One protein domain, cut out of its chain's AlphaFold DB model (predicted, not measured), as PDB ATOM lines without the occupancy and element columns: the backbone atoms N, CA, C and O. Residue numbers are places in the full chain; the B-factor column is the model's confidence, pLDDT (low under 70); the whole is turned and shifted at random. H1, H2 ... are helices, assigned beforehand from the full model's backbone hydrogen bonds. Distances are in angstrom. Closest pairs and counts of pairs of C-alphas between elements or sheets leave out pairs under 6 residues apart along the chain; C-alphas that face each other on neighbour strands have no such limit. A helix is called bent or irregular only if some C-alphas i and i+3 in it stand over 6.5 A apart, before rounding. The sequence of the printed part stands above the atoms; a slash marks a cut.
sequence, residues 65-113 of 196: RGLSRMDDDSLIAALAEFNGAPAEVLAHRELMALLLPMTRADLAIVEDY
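Overview. This is residues 65 to 113 of the 196 residues of the protein "Thioesterase" of Xanthomonas citri pv. fuscans (UniProt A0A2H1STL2). One long, kinked helix, H3, makes the longest axis; H1 begins near its kink and points away almost crosswise, and short H2 makes the corner between H1 and the first end of H3. The printed part has 49 residues with three named helices, in the order H1, H2, H3, and no named strand: all helix. It is compact, with a radius of gyration of the C-alphas of 10.2 A, yet elongated, spanning 30 by 19 by 15 A.

Arrangement. Start at H1, residues 72 to 81, which only just touches H2, residues 87 to 91, with 3 pairs of C-alphas within 8 A; the closest, Ile 76 and Leu 90, are 6.5 A apart. H2 and H3, residues 93 to 111, touch only at the corner, and only just, with 3 such pairs; H3 does so with residues 95 to 96 alone, and the closest C-alphas, Leu 90 and Met 96, are 6.5 A apart. H1 and H3 are close but not clearly touching, about perpendicular at 73 degrees; their closest C-alphas, Asp 72 and Leu 100, are 7.3 A apart. Every O i to N i+4 pair is within hydrogen-bond range in H1 and H2, and 13 of 15 in H3.

Along the chain. Find C-alpha 72 at (235.877, 242.358, 439.880); from there H1 runs 14.5 A to residue 81. H2 covers 6.2 A. H3 runs 24.8 A to C-alpha 111 at (236.728, 253.109, 453.285), with a kink of 42 degrees near residue 100; it is irregular, but only just: C-alphas 98 and 101 are 6.8 A apart.

Size, cuts and confidence. The two farthest C-alphas, Glu 88 and Tyr 113, are 30.5 A apart. The printed part has no cut, both links are tight, and pLDDT is under 70 at residues 83 to 84.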
ATOM      1  N   ARG A  65     234.776 255.887 448.268       73.19
ATOM      2  CA  ARG A  65     233.654 255.070 448.753       73.19
ATOM      3  C   ARG A  65     233.264 254.004 447.738       73.19
ATOM      4  O   ARG A  65     232.924 254.329 446.604       73.19
ATOM      5  N   GLY A  66     233.187 252.754 448.192       82.81
ATOM      6  CA  GLY A  66     232.537 251.664 447.467       82.81
ATOM      7  C   GLY A  66     233.418 250.899 446.480       82.81
ATOM      8  O   GLY A  66     232.895 249.990 445.839       82.81
ATOM      9  N   LEU A  67     234.723 251.190 446.395       87.88
ATOM     10  CA  LEU A  67     235.678 250.407 445.601       87.88
ATOM     11  C   LEU A  67     235.706 248.948 446.074       87.88
ATOM     12  O   LEU A  67     235.616 248.023 445.271       87.88
ATOM     13  N   SER A  68     235.728 248.731 447.392       90.81
ATOM     14  CA  SER A  68     235.742 247.397 448.006       90.81
ATOM     15  C   SER A  68     234.518 246.541 447.642       90.81
ATOM     16  O   SER A  68     234.569 245.312 447.747       90.81
ATOM     17  N   ARG A  69     233.427 247.172 447.178       92.00
ATOM     18  CA  ARG A  69     232.127 246.556 446.861       92.00
ATOM     19  C   ARG A  69     231.824 246.459 445.365       92.00
ATOM     20  O   ARG A  69     230.785 245.904 445.015       92.00
ATOM     21  N   MET A  70     232.687 246.995 444.502       93.88
ATOM     22  CA  MET A  70     232.548 246.885 443.044       93.88
ATOM     23  C   MET A  70     232.580 245.424 442.592       93.88
ATOM     24  O   MET A  70     233.088 244.576 443.315       93.88
ATOM     25  N   ASP A  71     232.090 245.098 441.400       95.06
ATOM     26  CA  ASP A  71     232.431 243.816 440.775       95.06
ATOM     27  C   ASP A  71     233.935 243.758 440.427       95.06
ATOM     28  O   ASP A  71     234.650 244.756 440.533       95.06
ATOM     29  N   ASP A  72     234.441 242.571 440.096       93.62
ATOM     30  CA  ASP A  72     235.877 242.358 439.880       93.62
ATOM     31  C   ASP A  72     236.422 243.171 438.699       93.62
ATOM     32  O   ASP A  72     237.497 243.756 438.821       93.62
ATOM     33  N   ASP A  73     235.682 243.260 437.592       92.62
ATOM     34  CA  ASP A  73     236.139 243.968 436.394       92.62
ATOM     35  C   ASP A  73     236.187 245.484 436.650       92.62
ATOM     36  O   ASP A  73     237.177 246.143 436.322       92.62
ATOM     37  N   SER A  74     235.165 246.027 437.321       92.94
ATOM     38  CA  SER A  74     235.140 247.430 437.753       92.94
ATOM     39  C   SER A  74     236.267 247.757 438.740       92.94
ATOM     40  O   SER A  74     236.902 248.807 438.629       92.94
ATOM     41  N   LEU A  75     236.559 246.857 439.687       91.50
ATOM     42  CA  LEU A  75     237.656 247.049 440.636       91.50
ATOM     43  C   LEU A  75     239.021 247.001 439.935       91.50
ATOM     44  O   LEU A  75     239.876 247.834 440.222       91.50
ATOM     45  N   ILE A  76     239.232 246.082 438.989       90.56
ATOM     46  CA  ILE A  76     240.466 246.021 438.186       90.56
ATOM     47  C   ILE A  76     240.663 247.324 437.400       90.56
ATOM     48  O   ILE A  76     241.769 247.864 437.390       90.56
ATOM     49  N   ALA A  77     239.601 247.849 436.780       88.94
ATOM     50  CA  ALA A  77     239.657 249.115 436.054       88.94
ATOM     51  C   ALA A  77     240.037 250.282 436.978       88.94
ATOM     52  O   ALA A  77     240.947 251.043 436.655       88.94
ATOM     53  N   ALA A  78     239.424 250.371 438.162       87.19
ATOM     54  CA  ALA A  78     239.776 251.388 439.148       87.19
ATOM     55  C   ALA A  78     241.241 251.262 439.608       87.19
ATOM     56  O   ALA A  78     241.963 252.253 439.650       87.19
ATOM     57  N   LEU A  79     241.726 250.047 439.900       85.31
ATOM     58  CA  LEU A  79     243.125 249.817 440.289       85.31
ATOM     59  C   LEU A  79     244.119 250.245 439.197       85.31
ATOM     60  O   LEU A  79     245.210 250.714 439.527       85.31
ATOM     61  N   ALA A  80     243.744 250.110 437.921       83.94
ATOM     62  CA  ALA A  80     244.541 250.592 436.797       83.94
ATOM     63  C   ALA A  80     244.674 252.122 436.802       83.94
ATOM     64  O   ALA A  80     245.766 252.639 436.577       83.94
ATOM     65  N   GLU A  81     243.590 252.843 437.105       80.69
ATOM     66  CA  GLU A  81     243.588 254.311 437.189       80.69
ATOM     67  C   GLU A  81     244.465 254.829 438.332       80.69
ATOM     68  O   GLU A  81     245.151 255.836 438.173       80.69
ATOM     69  N   PHE A  82     244.505 254.113 439.458       71.75
ATOM     70  CA  PHE A  82     245.378 254.460 440.579       71.75
ATOM     71  C   PHE A  82     246.850 254.112 440.335       71.75
ATOM     72  O   PHE A  82     247.670 254.430 441.184       71.75
ATOM     73  N   ASN A  83     247.207 253.449 439.226       69.19
ATOM     74  CA  ASN A  83     248.527 252.833 439.035       69.19
ATOM     75  C   ASN A  83     248.867 251.835 440.172       69.19
ATOM     76  O   ASN A  83     250.022 251.637 440.543       69.19
ATOM     77  N   GLY A  84     247.832 251.207 440.753       65.44
ATOM     78  CA  GLY A  84     247.924 250.382 441.960       65.44
ATOM     79  C   GLY A  84     248.570 249.011 441.750       65.44
ATOM     80  O   GLY A  84     248.920 248.339 442.721       65.44
ATOM     81  N   ALA A  85     248.736 248.586 440.497       74.06
ATOM     82  CA  ALA A  85     249.488 247.398 440.115       74.06
ATOM     83  C   ALA A  85     250.027 247.537 438.677       74.06
ATOM     84  O   ALA A  85     249.417 248.239 437.867       74.06
ATOM     85  N   PRO A  86     251.130 246.846 438.322       80.00
ATOM     86  CA  PRO A  86     251.632 246.820 436.949       80.00
ATOM     87  C   PRO A  86     250.575 246.317 435.960       80.00
ATOM     88  O   PRO A  86     249.812 245.398 436.273       80.00
ATOM     89  N   ALA A  87     250.557 246.872 434.746       82.44
ATOM     90  CA  ALA A  87     249.576 246.519 433.717       82.44
ATOM     91  C   ALA A  87     249.577 245.015 433.390       82.44
ATOM     92  O   ALA A  87     248.526 244.427 433.142       82.44
ATOM     93  N   GLU A  88     250.745 244.372 433.450       84.06
ATOM     94  CA  GLU A  88     250.896 242.933 433.255       84.06
ATOM     95  C   GLU A  88     250.157 242.139 434.339       84.06
ATOM     96  O   GLU A  88     249.509 241.140 434.038       84.06
ATOM     97  N   VAL A  89     250.203 242.600 435.595       85.25
ATOM     98  CA  VAL A  89     249.493 241.969 436.719       85.25
ATOM     99  C   VAL A  89     247.985 242.118 436.545       85.25
ATOM    100  O   VAL A  89     247.263 241.130 436.665       85.25
ATOM    101  N   LEU A  90     247.517 243.320 436.193       86.25
ATOM    102  CA  LEU A  90     246.094 243.606 435.980       86.25
ATOM    103  C   LEU A  90     245.497 242.787 434.822       86.25
ATOM    104  O   LEU A  90     244.338 242.381 434.886       86.25
ATOM    105  N   ALA A  91     246.293 242.491 433.791       88.12
ATOM    106  CA  ALA A  91     245.881 241.656 432.663       88.12
ATOM    107  C   ALA A  91     245.827 240.146 432.991       88.12
ATOM    108  O   ALA A  91     245.205 239.373 432.256       88.12
ATOM    109  N   HIS A  92     246.453 239.694 434.085       92.94
ATOM    110  CA  HIS A  92     246.488 238.284 434.478       92.94
ATOM    111  C   HIS A  92     245.303 237.903 435.374       92.94
ATOM    112  O   HIS A  92     245.379 237.941 436.601       92.94
ATOM    113  N   ARG A  93     244.210 237.434 434.757       89.25
ATOM    114  CA  ARG A  93     242.950 237.101 435.450       89.25
ATOM    115  C   ARG A  93     243.097 236.124 436.620       89.25
ATOM    116  O   ARG A  93     242.482 236.333 437.660       89.25
ATOM    117  N   GLU A  94     243.892 235.066 436.466       91.44
ATOM    118  CA  GLU A  94     244.106 234.075 437.534       91.44
ATOM    119  C   GLU A  94     244.851 234.676 438.732       91.44
ATOM    120  O   GLU A  94     244.503 234.400 439.877       91.44
ATOM    121  N   LEU A  95     245.832 235.545 438.473       91.31
ATOM    122  CA  LEU A  95     246.552 236.264 439.518       91.31
ATOM    123  C   LEU A  95     245.632 237.280 440.207       91.31
ATOM    124  O   LEU A  95     245.575 237.314 441.433       91.31
ATOM    125  N   MET A  96     244.850 238.043 439.441       92.44
ATOM    126  CA  MET A  96     243.881 238.984 440.009       92.44
ATOM    127  C   MET A  96     242.822 238.276 440.857       92.44
ATOM    128  O   MET A  96     242.519 238.753 441.944       92.44
ATOM    129  N   ALA A  97     242.334 237.100 440.455       91.62
ATOM    130  CA  ALA A  97     241.394 236.324 441.266       91.62
ATOM    131  C   ALA A  97     241.952 235.959 442.660       91.62
ATOM    132  O   ALA A  97     241.185 235.835 443.614       91.62
ATOM    133  N   LEU A  98     243.277 235.822 442.796       92.25
ATOM    134  CA  LEU A  98     243.945 235.585 444.080       92.25
ATOM    135  C   LEU A  98     244.155 236.875 444.887       92.25
ATOM    136  O   LEU A  98     244.094 236.842 446.115       92.25
ATOM    137  N   LEU A  99     244.412 238.000 444.216       91.50
ATOM    138  CA  LEU A  99     244.732 239.280 444.860       91.50
ATOM    139  C   LEU A  99     243.485 240.064 445.286       91.50
ATOM    140  O   LEU A  99     243.473 240.645 446.370       91.50
ATOM    141  N   LEU A 100     242.421 240.041 444.475       93.06
ATOM    142  CA  LEU A 100     241.213 240.844 444.680       93.06
ATOM    143  C   LEU A 100     240.578 240.673 446.069       93.06
ATOM    144  O   LEU A 100     240.209 241.693 446.650       93.06
ATOM    145  N   PRO A 101     240.473 239.467 446.666       94.25
ATOM    146  CA  PRO A 101     239.932 239.331 448.018       94.25
ATOM    147  C   PRO A 101     240.725 240.119 449.071       94.25
ATOM    148  O   PRO A 101     240.127 240.764 449.932       94.25
ATOM    149  N   MET A 102     242.059 240.103 448.988       92.19
ATOM    150  CA  MET A 102     242.925 240.852 449.905       92.19
ATOM    151  C   MET A 102     242.846 242.351 449.623       92.19
ATOM    152  O   MET A 102     242.639 243.136 450.543       92.19
ATOM    153  N   THR A 103     242.893 242.748 448.349       90.25
ATOM    154  CA  THR A 103     242.747 244.154 447.951       90.25
ATOM    155  C   THR A 103     241.421 244.745 448.427       90.25
ATOM    156  O   THR A 103     241.391 245.866 448.926       90.25
ATOM    157  N   ARG A 104     240.316 243.993 448.347       93.56
ATOM    158  CA  ARG A 104     239.013 244.421 448.879       93.56
ATOM    159  C   ARG A 104     239.043 244.620 450.389       93.56
ATOM    160  O   ARG A 104     238.458 245.586 450.869       93.56
ATOM    161  N   ALA A 105     239.704 243.729 451.128       91.88
ATOM    162  CA  ALA A 105     239.840 243.861 452.576       91.88
ATOM    163  C   ALA A 105     240.636 245.123 452.956       91.88
ATOM    164  O   ALA A 105     240.214 245.866 453.842       91.88
ATOM    165  N   ASP A 106     241.722 245.407 452.239       89.31
ATOM    166  CA  ASP A 106     242.537 246.610 452.443       89.31
ATOM    167  C   ASP A 106     241.762 247.890 452.099       89.31
ATOM    168  O   ASP A 106     241.733 248.842 452.882       89.31
ATOM    169  N   LEU A 107     241.046 247.897 450.971       89.44
ATOM    170  CA  LEU A 107     240.179 249.015 450.591       89.44
ATOM    171  C   LEU A 107     239.070 249.243 451.619       89.44
ATOM    172  O   LEU A 107     238.828 250.386 451.993       89.44
ATOM    173  N   ALA A 108     238.446 248.180 452.137       90.31
ATOM    174  CA  ALA A 108     237.424 248.287 453.177       90.31
ATOM    175  C   ALA A 108     237.971 248.939 454.460       90.31
ATOM    176  O   ALA A 108     237.294 249.752 455.087       90.31
ATOM    177  N   ILE A 109     239.224 248.650 454.833       89.12
ATOM    178  CA  ILE A 109     239.878 249.277 455.992       89.12
ATOM    179  C   ILE A 109     239.996 250.798 455.825       89.12
ATOM    180  O   ILE A 109     239.838 251.520 456.815       89.12
ATOM    181  N   VAL A 110     240.297 251.266 454.611       87.06
ATOM    182  CA  VAL A 110     240.425 252.694 454.280       87.06
ATOM    183  C   VAL A 110     239.058 253.351 454.103       87.06
ATOM    184  O   VAL A 110     238.866 254.478 454.544       87.06
ATOM    185  N   GLU A 111     238.107 252.654 453.488       88.81
ATOM    186  CA  GLU A 111     236.728 253.109 453.285       88.81
ATOM    187  C   GLU A 111     236.001 253.388 454.598       88.81
ATOM    188  O   GLU A 111     235.321 254.406 454.730       88.81
ATOM    189  N   ASP A 112     236.183 252.503 455.576       87.19
ATOM    190  CA  ASP A 112     235.570 252.610 456.898       87.19
ATOM    191  C   ASP A 112     236.368 253.524 457.846       87.19
ATOM    192  O   ASP A 112     236.008 253.684 459.018       87.19
ATOM    193  N   TYR A 113     237.473 254.117 457.383       89.06
ATOM    194  CA  TYR A 113     238.237 255.055 458.192       89.06
ATOM    195  C   TYR A 113     237.472 256.372 458.363       89.06
ATOM    196  O   TYR A 113     237.167 257.078 457.403       89.06
TER     197      TYR A 113